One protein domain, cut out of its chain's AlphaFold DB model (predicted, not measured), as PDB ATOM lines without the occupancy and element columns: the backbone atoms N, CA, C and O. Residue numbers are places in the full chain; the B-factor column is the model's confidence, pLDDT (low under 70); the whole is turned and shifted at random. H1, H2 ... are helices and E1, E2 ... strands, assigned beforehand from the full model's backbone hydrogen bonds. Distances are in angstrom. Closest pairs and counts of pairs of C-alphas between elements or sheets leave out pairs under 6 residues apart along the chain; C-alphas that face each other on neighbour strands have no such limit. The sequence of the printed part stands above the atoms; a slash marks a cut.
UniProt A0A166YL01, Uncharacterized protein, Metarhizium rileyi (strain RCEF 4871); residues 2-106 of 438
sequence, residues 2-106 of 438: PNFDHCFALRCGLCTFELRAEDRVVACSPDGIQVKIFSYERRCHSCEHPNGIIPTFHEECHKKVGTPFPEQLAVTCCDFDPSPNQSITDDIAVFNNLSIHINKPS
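Overview. This is residues 2 to 106 of the 438 residues of an uncharacterized protein of Metarhizium rileyi (strain RCEF 4871) (UniProt A0A166YL01). A loop-rich body holds the small antiparallel sheet E2 E1 E3, with H1 on it; residues 92 to 106, of which 92 to 102 belong to H3, stick out. Three named strands, then three named helices, hold under half of the 105 printed residues; the class is mixed. The whole is only just compact, close to loose: radius of gyration of the C-alphas 15.1 A, spans 52 by 29 by 27 A.

Along the chain. Find E1, residues 24 to 28, from C-alpha 24 at (3.751, 20.711, 8.167). Then come E2, 35 to 39; E3, 56 to 58; H1, 59 to 65; H2, 70 to 76. H3, 84 to 102, runs 26.8 A to C-alpha 102 at (0.677, -6.399, 16.452).

Arrangement. E1 and E2 form a hairpin, with N 25 and O 38 2.9 A apart. E3 is antiparallel to E1, with N 26 and O 57 2.8 A apart. H1 is on the sheet, over E3; H2 and H3 are not on it. Every O i to N i+4 pair is within hydrogen-bond range in H2 and H3; H1 has 1 of 3, and 3 of 4 O i to N i+3.

Size, cuts and confidence. The printed part has no cut. E2 to E3 is a long link; 21 printed residues are under 70 in pLDDT, among them residues 43 to 51 in this link.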
ATOM      1  N   PRO A   2      -6.299  35.346   1.592       36.34
ATOM      2  CA  PRO A   2      -7.344  35.357   2.612       36.34
ATOM      3  C   PRO A   2      -6.688  35.339   3.997       36.34
ATOM      4  O   PRO A   2      -5.828  34.500   4.282       36.34
ATOM      5  N   ASN A   3      -7.043  36.337   4.805       42.09
ATOM      6  CA  ASN A   3      -6.548  36.538   6.157       42.09
ATOM      7  C   ASN A   3      -7.205  35.477   7.047       42.09
ATOM      8  O   ASN A   3      -8.408  35.528   7.285       42.09
ATOM      9  N   PHE A   4      -6.451  34.466   7.477       53.78
ATOM     10  CA  PHE A   4      -6.938  33.527   8.482       53.78
ATOM     11  C   PHE A   4      -6.634  34.121   9.857       53.78
ATOM     12  O   PHE A   4      -5.669  33.722  10.502       53.78
ATOM     13  N   ASP A   5      -7.468  35.061  10.302       58.69
ATOM     14  CA  ASP A   5      -7.490  35.563  11.687       58.69
ATOM     15  C   ASP A   5      -8.151  34.534  12.633       58.69
ATOM     16  O   ASP A   5      -8.891  34.868  13.554       58.69
ATOM     17  N   HIS A   6      -7.927  33.245  12.369       65.06
ATOM     18  CA  HIS A   6      -8.541  32.125  13.068       65.06
ATOM     19  C   HIS A   6      -7.479  31.306  13.791       65.06
ATOM     20  O   HIS A   6      -6.366  31.120  13.296       65.06
ATOM     21  N   CYS A   7      -7.850  30.764  14.947       79.12
ATOM     22  CA  CYS A   7      -6.997  29.837  15.669       79.12
ATOM     23  C   CYS A   7      -7.166  28.412  15.142       79.12
ATOM     24  O   CYS A   7      -8.262  27.965  14.786       79.12
ATOM     25  N   PHE A   8      -6.045  27.705  15.081       83.81
ATOM     26  CA  PHE A   8      -5.951  26.336  14.595       83.81
ATOM     27  C   PHE A   8      -6.023  25.357  15.759       83.81
ATOM     28  O   PHE A   8      -5.561  25.663  16.860       83.81
ATOM     29  N   ALA A   9      -6.560  24.164  15.505       85.06
ATOM     30  CA  ALA A   9      -6.553  23.093  16.492       85.06
ATOM     31  C   ALA A   9      -5.127  22.820  16.983       85.06
ATOM     32  O   ALA A   9      -4.172  22.914  16.217       85.06
ATOM     33  N   LEU A  10      -4.982  22.478  18.264       86.38
ATOM     34  CA  LEU A  10      -3.695  22.082  18.854       86.38
ATOM     35  C   LEU A  10      -3.346  20.618  18.555       86.38
ATOM     36  O   LEU A  10      -2.234  20.168  18.820       86.38
ATOM     37  N   ARG A  11      -4.301  19.850  18.026       89.81
ATOM     38  CA  ARG A  11      -4.166  18.421  17.746       89.81
ATOM     39  C   ARG A  11      -4.635  18.100  16.348       89.81
ATOM     40  O   ARG A  11      -5.584  18.696  15.844       89.81
ATOM     41  N   CYS A  12      -4.001  17.098  15.754       91.75
ATOM     42  CA  CYS A  12      -4.433  16.576  14.474       91.75
ATOM     43  C   CYS A  12      -5.813  15.912  14.609       91.75
ATOM     44  O   CYS A  12      -5.954  14.936  15.342       91.75
ATOM     45  N   GLY A  13      -6.806  16.357  13.836       90.62
ATOM     46  CA  GLY A  13      -8.154  15.763  13.831       90.62
ATOM     47  C   GLY A  13      -8.249  14.337  13.262       90.62
ATOM     48  O   GLY A  13      -9.339  13.794  13.152       90.62
ATOM     49  N   LEU A  14      -7.128  13.721  12.872       92.31
ATOM     50  CA  LEU A  14      -7.074  12.337  12.387       92.31
ATOM     51  C   LEU A  14      -6.351  11.422  13.378       92.31
ATOM     52  O   LEU A  14      -6.912  10.424  13.818       92.31
ATOM     53  N   CYS A  15      -5.112  11.754  13.754       92.56
ATOM     54  CA  CYS A  15      -4.317  10.921  14.661       92.56
ATOM     55  C   CYS A  15      -4.376  11.364  16.128       92.56
ATOM     56  O   CYS A  15      -3.882  10.644  16.991       92.56
ATOM     57  N   THR A  16      -4.971  12.524  16.427       91.50
ATOM     58  CA  THR A  16      -5.163  13.113  17.770       91.50
ATOM     59  C   THR A  16      -3.893  13.498  18.544       91.50
ATOM     60  O   THR A  16      -3.986  14.039  19.651       91.50
ATOM     61  N   PHE A  17      -2.711  13.297  17.951       91.12
ATOM     62  CA  PHE A  17      -1.443  13.791  18.486       91.12
ATOM     63  C   PHE A  17      -1.350  15.318  18.395       91.12
ATOM     64  O   PHE A  17      -1.949  15.939  17.510       91.12
ATOM     65  N   GLU A  18      -0.597  15.906  19.325       89.50
ATOM     66  CA  GLU A  18      -0.306  17.341  19.360       89.50
ATOM     67  C   GLU A  18       0.414  17.784  18.078       89.50
ATOM     68  O   GLU A  18       1.292  17.085  17.565       89.50
ATOM     69  N   LEU A  19       0.015  18.946  17.565       90.31
ATOM     70  CA  LEU A  19       0.695  19.644  16.482       90.31
ATOM     71  C   LEU A  19       1.818  20.486  17.084       90.31
ATOM     72  O   LEU A  19       1.584  21.327  17.955       90.31
ATOM     73  N   ARG A  20       3.047  20.250  16.636       88.81
ATOM     74  CA  ARG A  20       4.235  20.946  17.135       88.81
ATOM     75  C   ARG A  20       4.572  22.125  16.244       88.81
ATOM     76  O   ARG A  20       4.215  22.153  15.070       88.81
ATOM     77  N   ALA A  21       5.266  23.108  16.814       86.06
ATOM     78  CA  ALA A  21       5.831  24.188  16.020       86.06
ATOM     79  C   ALA A  21       6.661  23.596  14.870       86.06
ATOM     80  O   ALA A  21       7.383  22.623  15.079       86.06
ATOM     81  N   GLU A  22       6.517  24.177  13.681       87.25
ATOM     82  CA  GLU A  22       7.170  23.753  12.434       87.25
ATOM     83  C   GLU A  22       6.638  22.451  11.809       87.25
ATOM     84  O   GLU A  22       7.042  22.117  10.691       87.25
ATOM     85  N   ASP A  23       5.679  21.755  12.438       91.38
ATOM     86  CA  ASP A  23       4.985  20.644  11.780       91.38
ATOM     87  C   ASP A  23       4.334  21.150  10.489       91.38
ATOM     88  O   ASP A  23       3.626  22.159  10.477       91.38
ATOM     89  N   ARG A  24       4.517  20.428   9.382       94.31
ATOM     90  CA  ARG A  24       3.751  20.711   8.167       94.31
ATOM     91  C   ARG A  24       2.320  20.220   8.350       94.31
ATOM     92  O   ARG A  24       2.079  19.025   8.554       94.31
ATOM     93  N   VAL A  25       1.370  21.146   8.269       94.12
ATOM     94  CA  VAL A  25      -0.043  20.883   8.543       94.12
ATOM     95  C   VAL A  25      -0.945  21.295   7.394       94.12
ATOM     96  O   VAL A  25      -0.614  22.160   6.587       94.12
ATOM     97  N   VAL A  26      -2.114  20.668   7.364       92.44
ATOM     98  CA  VAL A  26      -3.243  20.978   6.501       92.44
ATOM     99  C   VAL A  26      -4.359  21.522   7.388       92.44
ATOM    100  O   VAL A  26      -4.807  20.824   8.295       92.44
ATOM    101  N   ALA A  27      -4.819  22.743   7.136       89.31
ATOM    102  CA  ALA A  27      -6.026  23.284   7.753       89.31
ATOM    103  C   ALA A  27      -7.173  23.274   6.743       89.31
ATOM    104  O   ALA A  27      -6.983  23.697   5.598       89.31
ATOM    105  N   CYS A  28      -8.343  22.813   7.181       84.06
ATOM    106  CA  CYS A  28      -9.555  22.782   6.369       84.06
ATOM    107  C   CYS A  28     -10.597  23.726   6.963       84.06
ATOM    108  O   CYS A  28     -10.836  23.700   8.170       84.06
ATOM    109  N   SER A  29     -11.241  24.537   6.127       73.81
ATOM    110  CA  SER A  29     -12.398  25.327   6.551       73.81
ATOM    111  C   SER A  29     -13.541  24.422   7.055       73.81
ATOM    112  O   SER A  29     -13.592  23.244   6.690       73.81
ATOM    113  N   PRO A  30     -14.468  24.933   7.889       63.44
ATOM    114  CA  PRO A  30     -15.572  24.136   8.442       63.44
ATOM    115  C   PRO A  30     -16.480  23.474   7.391       63.44
ATOM    116  O   PRO A  30     -17.072  22.435   7.661       63.44
ATOM    117  N   ASP A  31     -16.574  24.060   6.196       63.91
ATOM    118  CA  ASP A  31     -17.295  23.534   5.029       63.91
ATOM    119  C   ASP A  31     -16.464  22.531   4.197       63.91
ATOM    120  O   ASP A  31     -16.974  21.940   3.249       63.91
ATOM    121  N   GLY A  32     -15.190  22.318   4.545       64.06
ATOM    122  CA  GLY A  32     -14.278  21.380   3.889       64.06
ATOM    123  C   GLY A  32     -13.760  21.826   2.517       64.06
ATOM    124  O   GLY A  32     -13.032  21.070   1.876       64.06
ATOM    125  N   ILE A  33     -14.117  23.032   2.061       65.06
ATOM    126  CA  ILE A  33     -13.875  23.496   0.685       65.06
ATOM    127  C   ILE A  33     -12.485  24.123   0.529       65.06
ATOM    128  O   ILE A  33     -11.845  23.963  -0.511       65.06
ATOM    129  N   GLN A  34     -11.993  24.835   1.545       66.62
ATOM    130  CA  GLN A  34     -10.701  25.513   1.487       66.62
ATOM    131  C   GLN A  34      -9.660  24.763   2.304       66.62
ATOM    132  O   GLN A  34      -9.815  24.556   3.506       66.62
ATOM    133  N   VAL A  35      -8.569  24.398   1.635       76.38
ATOM    134  CA  VAL A  35      -7.451  23.663   2.218       76.38
ATOM    135  C   VAL A  35      -6.193  24.520   2.118       76.38
ATOM    136  O   VAL A  35      -5.830  24.968   1.030       76.38
ATOM    137  N   LYS A  36      -5.510  24.748   3.243       83.19
ATOM    138  CA  LYS A  36      -4.224  25.460   3.286       83.19
ATOM    139  C   LYS A  36      -3.150  24.577   3.907       83.19
ATOM    140  O   LYS A  36      -3.357  24.031   4.986       83.19
ATOM    141  N   ILE A  37      -1.995  24.500   3.246       88.62
ATOM    142  CA  ILE A  37      -0.794  23.839   3.766       88.62
ATOM    143  C   ILE A  37       0.184  24.904   4.248       88.62
ATOM    144  O   ILE A  37       0.446  25.870   3.528       88.62
ATOM    145  N   PHE A  38       0.704  24.750   5.460       89.81
ATOM    146  CA  PHE A  38       1.673  25.675   6.046       89.81
ATOM    147  C   PHE A  38       2.461  25.002   7.177       89.81
ATOM    148  O   PHE A  38       2.095  23.921   7.641       89.81
ATOM    149  N   SER A  39       3.549  25.640   7.604       89.06
ATOM    150  CA  SER A  39       4.275  25.250   8.816       89.06
ATOM    151  C   SER A  39       3.523  25.753  10.042       89.06
ATOM    152  O   SER A  39       3.198  26.937  10.124       89.06
ATOM    153  N   TYR A  40       3.227  24.860  10.979       87.00
ATOM    154  CA  TYR A  40       2.402  25.164  12.134       87.00
ATOM    155  C   TYR A  40       3.105  26.125  13.087       87.00
ATOM    156  O   TYR A  40       4.247  25.915  13.495       87.00
ATOM    157  N   GLU A  41       2.382  27.162  13.491       81.38
ATOM    158  CA  GLU A  41       2.788  28.081  14.542       81.38
ATOM    159  C   GLU A  41       1.701  28.082  15.610       81.38
ATOM    160  O   GLU A  41       0.526  28.345  15.328       81.38
ATOM    161  N   ARG A  42       2.088  27.796  16.853       71.38
ATOM    162  CA  ARG A  42       1.156  27.806  17.979       71.38
ATOM    163  C   ARG A  42       0.806  29.251  18.324       71.38
ATOM    164  O   ARG A  42       1.585  29.940  18.973       71.38
ATOM    165  N   ARG A  43      -0.369  29.705  17.882       63.50
ATOM    166  CA  ARG A  43      -0.818  31.097  18.062       63.50
ATOM    167  C   ARG A  43      -1.920  31.302  19.104       63.50
ATOM    168  O   ARG A  43      -2.170  32.448  19.453       63.50
ATOM    169  N   CYS A  44      -2.551  30.250  19.635       59.91
ATOM    170  CA  CYS A  44      -3.563  30.440  20.678       59.91
ATOM    171  C   CYS A  44      -2.945  30.378  22.078       59.91
ATOM    172  O   CYS A  44      -2.578  29.304  22.555       59.91
ATOM    173  N   HIS A  45      -2.866  31.538  22.724       52.09
ATOM    174  CA  HIS A  45      -2.801  31.668  24.176       52.09
ATOM    175  C   HIS A  45      -3.980  32.551  24.594       52.09
ATOM    176  O   HIS A  45      -4.111  33.663  24.081       52.09
ATOM    177  N   SER A  46      -4.857  32.021  25.452       52.06
ATOM    178  CA  SER A  46      -5.993  32.742  26.057       52.06
ATOM    179  C   SER A  46      -6.932  33.418  25.041       52.06
ATOM    180  O   SER A  46      -7.413  34.530  25.249       52.06
ATOM    181  N   CYS A  47      -7.162  32.758  23.902       62.22
ATOM    182  CA  CYS A  47      -7.949  33.302  22.806       62.22
ATOM    183  C   CYS A  47      -9.417  32.827  22.876       62.22
ATOM    184  O   CYS A  47      -9.694  31.635  23.031       62.22
ATOM    185  N   GLU A  48     -10.378  33.751  22.779       58.41
ATOM    186  CA  GLU A  48     -11.791  33.390  22.627       58.41
ATOM    187  C   GLU A  48     -12.051  32.949  21.184       58.41
ATOM    188  O   GLU A  48     -11.611  33.592  20.231       58.41
ATOM    189  N   HIS A  49     -12.779  31.844  21.015       67.62
ATOM    190  CA  HIS A  49     -13.037  31.228  19.712       67.62
ATOM    191  C   HIS A  49     -14.519  31.327  19.318       67.62
ATOM    192  O   HIS A  49     -15.178  30.295  19.171       67.62
ATOM    193  N   PRO A  50     -15.083  32.535  19.131       51.94
ATOM    194  CA  PRO A  50     -16.505  32.695  18.819       51.94
ATOM    195  C   PRO A  50     -16.894  32.037  17.485       51.94
ATOM    196  O   PRO A  50     -18.011  31.556  17.338       51.94
ATOM    197  N   ASN A  51     -15.948  31.945  16.543       53.69
ATOM    198  CA  ASN A  51     -16.128  31.297  15.238       53.69
ATOM    199  C   ASN A  51     -15.617  29.841  15.211       53.69
ATOM    200  O   ASN A  51     -15.503  29.245  14.141       53.69
ATOM    201  N   GLY A  52     -15.287  29.278  16.376       70.81
ATOM    202  CA  GLY A  52     -14.703  27.949  16.508       70.81
ATOM    203  C   GLY A  52     -13.210  27.878  16.170       70.81
ATOM    204  O   GLY A  52     -12.565  28.858  15.793       70.81
ATOM    205  N   ILE A  53     -12.662  26.679  16.353       79.06
ATOM    206  CA  ILE A  53     -11.271  26.326  16.062       79.06
ATOM    207  C   ILE A  53     -11.226  25.631  14.702       79.06
ATOM    208  O   ILE A  53     -12.012  24.717  14.450       79.06
ATOM    209  N   ILE A  54     -10.287  26.023  13.840       84.88
ATOM    210  CA  ILE A  54     -10.142  25.403  12.520       84.88
ATOM    211  C   ILE A  54      -9.570  23.980  12.658       84.88
ATOM    212  O   ILE A  54      -8.465  23.818  13.204       84.88
ATOM    213  N   PRO A  55     -10.258  22.945  12.125       87.56
ATOM    214  CA  PRO A  55      -9.722  21.593  12.052       87.56
ATOM    215  C   PRO A  55      -8.382  21.576  11.322       87.56
ATOM    216  O   PRO A  55      -8.249  22.065  10.197       87.56
ATOM    217  N   THR A  56      -7.375  21.021  11.986       90.81
ATOM    218  CA  THR A  56      -6.002  20.988  11.484       90.81
ATOM    219  C   THR A  56      -5.472  19.563  11.553       90.81
ATOM    220  O   THR A  56      -5.807  18.801  12.463       90.81
ATOM    221  N   PHE A  57      -4.663  19.175  10.573       93.12
ATOM    222  CA  PHE A  57      -4.147  17.822  10.415       93.12
ATOM    223  C   PHE A  57      -2.659  17.852  10.102       93.12
ATOM    224  O   PHE A  57      -2.208  18.728   9.372       93.12
ATOM    225  N   HIS A  58      -1.896  16.864  10.571       95.12
ATOM    226  CA  HIS A  58      -0.571  16.617   9.999       95.12
ATOM    227  C   HIS A  58      -0.707  16.354   8.496       95.12
ATOM    228  O   HIS A  58      -1.579  15.581   8.086       95.12
ATOM    229  N   GLU A  59       0.170  16.948   7.682       94.81
ATOM    230  CA  GLU A  59       0.141  16.781   6.222       94.81
ATOM    231  C   GLU A  59       0.202  15.296   5.827       94.81
ATOM    232  O   GLU A  59      -0.560  14.839   4.977       94.81
ATOM    233  N   GLU A  60       1.033  14.509   6.511       93.75
ATOM    234  CA  GLU A  60       1.168  13.068   6.271       93.75
ATOM    235  C   GLU A  60      -0.078  12.262   6.663       93.75
ATOM    236  O   GLU A  60      -0.386  11.249   6.034       93.75
ATOM    237  N   CYS A  61      -0.826  12.701   7.678       95.12
ATOM    238  CA  CYS A  61      -2.101  12.078   8.033       95.12
ATOM    239  C   CYS A  61      -3.150  12.360   6.956       95.12
ATOM    240  O   CYS A  61      -3.820  11.436   6.503       95.12
ATOM    241  N   HIS A  62      -3.250  13.619   6.519       93.12
ATOM    242  CA  HIS A  62      -4.195  14.042   5.487       93.12
ATOM    243  C   HIS A  62      -3.910  13.371   4.139       93.12
ATOM    244  O   HIS A  62      -4.823  12.809   3.548       93.12
ATOM    245  N   LYS A  63      -2.649  13.286   3.698       92.88
ATOM    246  CA  LYS A  63      -2.274  12.575   2.456       92.88
ATOM    247  C   LYS A  63      -2.723  11.113   2.420       92.88
ATOM    248  O   LYS A  63      -2.967  10.580   1.343       92.88
ATOM    249  N   LYS A  64      -2.787  10.444   3.576       92.62
ATOM    250  CA  LYS A  64      -3.122   9.013   3.659       92.62
ATOM    251  C   LYS A  64      -4.605   8.729   3.470       92.62
ATOM    252  O   LYS A  64      -4.935   7.683   2.920       92.62
ATOM    253  N   VAL A  65      -5.472   9.595   3.987       91.19
ATOM    254  CA  VAL A  65      -6.915   9.311   4.070       91.19
ATOM    255  C   VAL A  65      -7.799  10.408   3.477       91.19
ATOM    256  O   VAL A  65      -8.962  10.163   3.196       91.19
ATOM    257  N   GLY A  66      -7.247  11.587   3.207       87.94
ATOM    258  CA  GLY A  66      -7.974  12.757   2.732       87.94
ATOM    259  C   GLY A  66      -8.624  13.555   3.863       87.94
ATOM    260  O   GLY A  66      -8.248  13.455   5.034       87.94
ATOM    261  N   THR A  67      -9.593  14.390   3.488       84.62
ATOM    262  CA  THR A  67     -10.354  15.220   4.428       84.62
ATOM    263  C   THR A  67     -11.456  14.380   5.092       84.62
ATOM    264  O   THR A  67     -12.276  13.815   4.369       84.62
ATOM    265  N   PRO A  68     -11.497  14.286   6.435       83.56
ATOM    266  CA  PRO A  68     -12.539  13.545   7.149       83.56
ATOM    267  C   PRO A  68     -13.906  14.223   7.062       83.56
ATOM    268  O   PRO A  68     -14.004  15.446   6.945       83.56
ATOM    269  N   PHE A  69     -14.961  13.415   7.172       84.00
ATOM    270  CA  PHE A  69     -16.337  13.907   7.238       84.00
ATOM    271  C   PHE A  69     -16.608  14.624   8.577       84.00
ATOM    272  O   PHE A  69     -15.963  14.299   9.584       84.00
ATOM    273  N   PRO A  70     -17.570  15.565   8.638       84.56
ATOM    274  CA  PRO A  70     -17.922  16.270   9.875       84.56
ATOM    275  C   PRO A  70     -18.232  15.341  11.059       84.56
ATOM    276  O   PRO A  70     -17.855  15.631  12.196       84.56
ATOM    277  N   GLU A  71     -18.865  14.197  10.804       85.69
ATOM    278  CA  GLU A  71     -19.187  13.180  11.806       85.69
ATOM    279  C   GLU A  71     -17.918  12.550  12.393       85.69
ATOM    280  O   GLU A  71     -17.811  12.384  13.604       85.69
ATOM    281  N   GLN A  72     -16.908  12.262  11.568       85.50
ATOM    282  CA  GLN A  72     -15.624  11.730  12.044       85.50
ATOM    283  C   GLN A  72     -14.860  12.774  12.865       85.50
ATOM    284  O   GLN A  72     -14.297  12.452  13.914       85.50
ATOM    285  N   LEU A  73     -14.884  14.036  12.428       85.56
ATOM    286  CA  LEU A  73     -14.269  15.140  13.165       85.56
ATOM    287  C   LEU A  73     -14.900  15.332  14.541       85.56
ATOM    288  O   LEU A  73     -14.176  15.547  15.515       85.56
ATOM    289  N   ALA A  74     -16.226  15.191  14.636       86.94
ATOM    290  CA  ALA A  74     -16.950  15.269  15.899       86.94
ATOM    291  C   ALA A  74     -16.409  14.275  16.935       86.94
ATOM    292  O   ALA A  74     -16.238  14.635  18.098       86.94
ATOM    293  N   VAL A  75     -16.062  13.058  16.501       88.62
ATOM    294  CA  VAL A  75     -15.530  12.008  17.375       88.62
ATOM    295  C   VAL A  75     -14.153  12.371  17.944       88.62
ATOM    296  O   VAL A  75     -13.862  12.056  19.099       88.62
ATOM    297  N   THR A  76     -13.294  13.025  17.166       88.31
ATOM    298  CA  THR A  76     -11.938  13.411  17.609       88.31
ATOM    299  C   THR A  76     -11.856  14.784  18.275       88.31
ATOM    300  O   THR A  76     -10.814  15.136  18.831       88.31
ATOM    301  N   CYS A  77     -12.936  15.566  18.227       86.50
ATOM    302  CA  CYS A  77     -12.986  16.890  18.828       86.50
ATOM    303  C   CYS A  77     -12.840  16.787  20.352       86.50
ATOM    304  O   CYS A  77     -13.451  15.924  20.984       86.50
ATOM    305  N   CYS A  78     -12.054  17.666  20.965       85.81
ATOM    306  CA  CYS A  78     -11.907  17.728  22.417       85.81
ATOM    307  C   CYS A  78     -12.840  18.808  22.983       85.81
ATOM    308  O   CYS A  78     -12.885  19.904  22.438       85.81
ATOM    309  N   ASP A  79     -13.557  18.522  24.074       82.06
ATOM    310  CA  ASP A  79     -14.345  19.548  24.785       82.06
ATOM    311  C   ASP A  79     -13.437  20.524  25.553       82.06
ATOM    312  O   ASP A  79     -13.837  21.637  25.874       82.06
ATOM    313  N   PHE A  80     -12.213  20.099  25.865       82.12
ATOM    314  CA  PHE A  80     -11.159  20.905  26.473       82.12
ATOM    315  C   PHE A  80      -9.799  20.268  26.185       82.12
ATOM    316  O   PHE A  80      -9.712  19.061  25.951       82.12
ATOM    317  N   ASP A  81      -8.722  21.047  26.261       79.69
ATOM    318  CA  ASP A  81      -7.386  20.517  26.006       79.69
ATOM    319  C   ASP A  81      -6.925  19.540  27.108       79.69
ATOM    320  O   ASP A  81      -7.011  19.857  28.307       79.69
ATOM    321  N   PRO A  82      -6.427  18.342  26.734       82.94
ATOM    322  CA  PRO A  82      -5.761  17.438  27.664       82.94
ATOM    323  C   PRO A  82      -4.476  18.064  28.212       82.94
ATOM    324  O   PRO A  82      -3.739  18.722  27.478       82.94
ATOM    325  N   SER A  83      -4.155  17.799  29.482       78.88
ATOM    326  CA  SER A  83      -2.866  18.217  30.043       78.88
ATOM    327  C   SER A  83      -1.695  17.468  29.379       78.88
ATOM    328  O   SER A  83      -1.888  16.383  28.810       78.88
ATOM    329  N   PRO A  84      -0.458  17.980  29.475       80.31
ATOM    330  CA  PRO A  84       0.723  17.265  28.989       80.31
ATOM    331  C   PRO A  84       0.865  15.856  29.586       80.31
ATOM    332  O   PRO A  84       1.100  14.896  28.856       80.31
ATOM    333  N   ASN A  85       0.621  15.695  30.891       79.50
ATOM    334  CA  ASN A  85       0.658  14.382  31.545       79.50
ATOM    335  C   ASN A  85      -0.430  13.435  31.034       79.50
ATOM    336  O   ASN A  85      -0.171  12.242  30.847       79.50
ATOM    337  N   GLN A  86      -1.631  13.962  30.775       82.88
ATOM    338  CA  GLN A  86      -2.683  13.161  30.165       82.88
ATOM    339  C   GLN A  86      -2.257  12.688  28.779       82.88
ATOM    340  O   GLN A  86      -2.362  11.507  28.480       82.88
ATOM    341  N   SER A  87      -1.688  13.582  27.973       84.94
ATOM    342  CA  SER A  87      -1.206  13.268  26.623       84.94
ATOM    343  C   SER A  87      -0.165  12.150  26.627       84.94
ATOM    344  O   SER A  87      -0.262  11.213  25.847       84.94
ATOM    345  N   ILE A  88       0.793  12.191  27.555       84.75
ATOM    346  CA  ILE A  88       1.796  11.127  27.699       84.75
ATOM    347  C   ILE A  88       1.134   9.798  28.079       84.75
ATOM    348  O   ILE A  88       1.446   8.757  27.502       84.75
ATOM    349  N   THR A  89       0.205   9.829  29.037       86.44
ATOM    350  CA  THR A  89      -0.548   8.640  29.464       86.44
ATOM    351  C   THR A  89      -1.332   8.037  28.299       86.44
ATOM    352  O   THR A  89      -1.384   6.817  28.127       86.44
ATOM    353  N   ASP A  90      -1.898   8.899  27.462       87.12
ATOM    354  CA  ASP A  90      -2.665   8.535  26.283       87.12
ATOM    355  C   ASP A  90      -1.793   7.859  25.231       87.12
ATOM    356  O   ASP A  90      -2.131   6.769  24.768       87.12
ATOM    357  N   ASP A  91      -0.643   8.452  24.919       89.12
ATOM    358  CA  ASP A  91       0.331   7.908  23.978       89.12
ATOM    359  C   ASP A  91       0.835   6.531  24.438       89.12
ATOM    360  O   ASP A  91       0.901   5.591  23.642       89.12
ATOM    361  N   ILE A  92       1.114   6.365  25.738       89.94
ATOM    362  CA  ILE A  92       1.508   5.076  26.330       89.94
ATOM    363  C   ILE A  92       0.381   4.046  26.195       89.94
ATOM    364  O   ILE A  92       0.629   2.890  25.836       89.94
ATOM    365  N   ALA A  93      -0.868   4.435  26.458       90.00
ATOM    366  CA  ALA A  93      -2.008   3.536  26.331       90.00
ATOM    367  C   ALA A  93      -2.196   3.067  24.878       90.00
ATOM    368  O   ALA A  93      -2.404   1.874  24.638       90.00
ATOM    369  N   VAL A  94      -2.077   3.984  23.909       91.44
ATOM    370  CA  VAL A  94      -2.115   3.672  22.473       91.44
ATOM    371  C   VAL A  94      -0.978   2.727  22.100       91.44
ATOM    372  O   VAL A  94      -1.231   1.688  21.490       91.44
ATOM    373  N   PHE A  95       0.251   3.038  22.516       91.81
ATOM    374  CA  PHE A  95       1.430   2.211  22.273       91.81
ATOM    375  C   PHE A  95       1.234   0.777  22.783       91.81
ATOM    376  O   PHE A  95       1.425  -0.188  22.041       91.81
ATOM    377  N   ASN A  96       0.779   0.627  24.029       90.69
ATOM    378  CA  ASN A  96       0.525  -0.676  24.639       90.69
ATOM    379  C   ASN A  96      -0.594  -1.435  23.918       90.69
ATOM    380  O   ASN A  96      -0.471  -2.635  23.660       90.69
ATOM    381  N   ASN A  97      -1.681  -0.754  23.545       88.88
ATOM    382  CA  ASN A  97      -2.768  -1.388  22.808       88.88
ATOM    383  C   ASN A  97      -2.311  -1.865  21.421       88.88
ATOM    384  O   ASN A  97      -2.599  -3.003  21.047       88.88
ATOM    385  N   LEU A  98      -1.560  -1.038  20.698       87.81
ATOM    386  CA  LEU A  98      -1.001  -1.383  19.398       87.81
ATOM    387  C   LEU A  98      -0.006  -2.544  19.499       87.81
ATOM    388  O   LEU A  98      -0.060  -3.460  18.679       87.81
ATOM    389  N   SER A  99       0.831  -2.567  20.540       86.12
ATOM    390  CA  SER A  99       1.726  -3.689  20.839       86.12
ATOM    391  C   SER A  99       0.956  -5.004  20.973       86.12
ATOM    392  O   SER A  99       1.316  -6.006  20.355       86.12
ATOM    393  N   ILE A 100      -0.167  -5.004  21.699       84.19
ATOM    394  CA  ILE A 100      -1.031  -6.187  21.815       84.19
ATOM    395  C   ILE A 100      -1.599  -6.583  20.446       84.19
ATOM    396  O   ILE A 100      -1.602  -7.764  20.110       84.19
ATOM    397  N   HIS A 101      -2.081  -5.627  19.644       79.62
ATOM    398  CA  HIS A 101      -2.647  -5.913  18.322       79.62
ATOM    399  C   HIS A 101      -1.624  -6.500  17.348       79.62
ATOM    400  O   HIS A 101      -1.937  -7.464  16.653       79.62
ATOM    401  N   ILE A 102      -0.411  -5.954  17.326       77.62
ATOM    402  CA  ILE A 102       0.677  -6.399  16.452       77.62
ATOM    403  C   ILE A 102       1.206  -7.778  16.859       77.62
ATOM    404  O   ILE A 102       1.570  -8.571  15.996       77.62
ATOM    405  N   ASN A 103       1.216  -8.094  18.155       73.94
ATOM    406  CA  ASN A 103       1.669  -9.394  18.653       73.94
ATOM    407  C   ASN A 103       0.574 -10.481  18.623       73.94
ATOM    408  O   ASN A 103       0.843 -11.623  19.000       73.94
ATOM    409  N   LYS A 104      -0.656 -10.178  18.173       76.81
ATOM    410  CA  LYS A 104      -1.698 -11.206  18.008       76.81
ATOM    411  C   LYS A 104      -1.326 -12.169  16.872       76.81
ATOM    412  O   LYS A 104      -1.082 -11.687  15.766       76.81
ATOM    413  N   PRO A 105      -1.391 -13.502  17.081       65.00
ATOM    414  CA  PRO A 105      -0.963 -14.509  16.097       65.00
ATOM    415  C   PRO A 105      -1.703 -14.465  14.753       65.00
ATOM    416  O   PRO A 105      -1.253 -15.058  13.779       65.00
ATOM    417  N   SER A 106      -2.858 -13.801  14.710       62.00
ATOM    418  CA  SER A 106      -3.783 -13.778  13.578       62.00
ATOM    419  C   SER A 106      -3.562 -12.630  12.585       62.00
ATOM    420  O   SER A 106      -4.358 -12.489  11.660       62.00
TER     421      SER A 106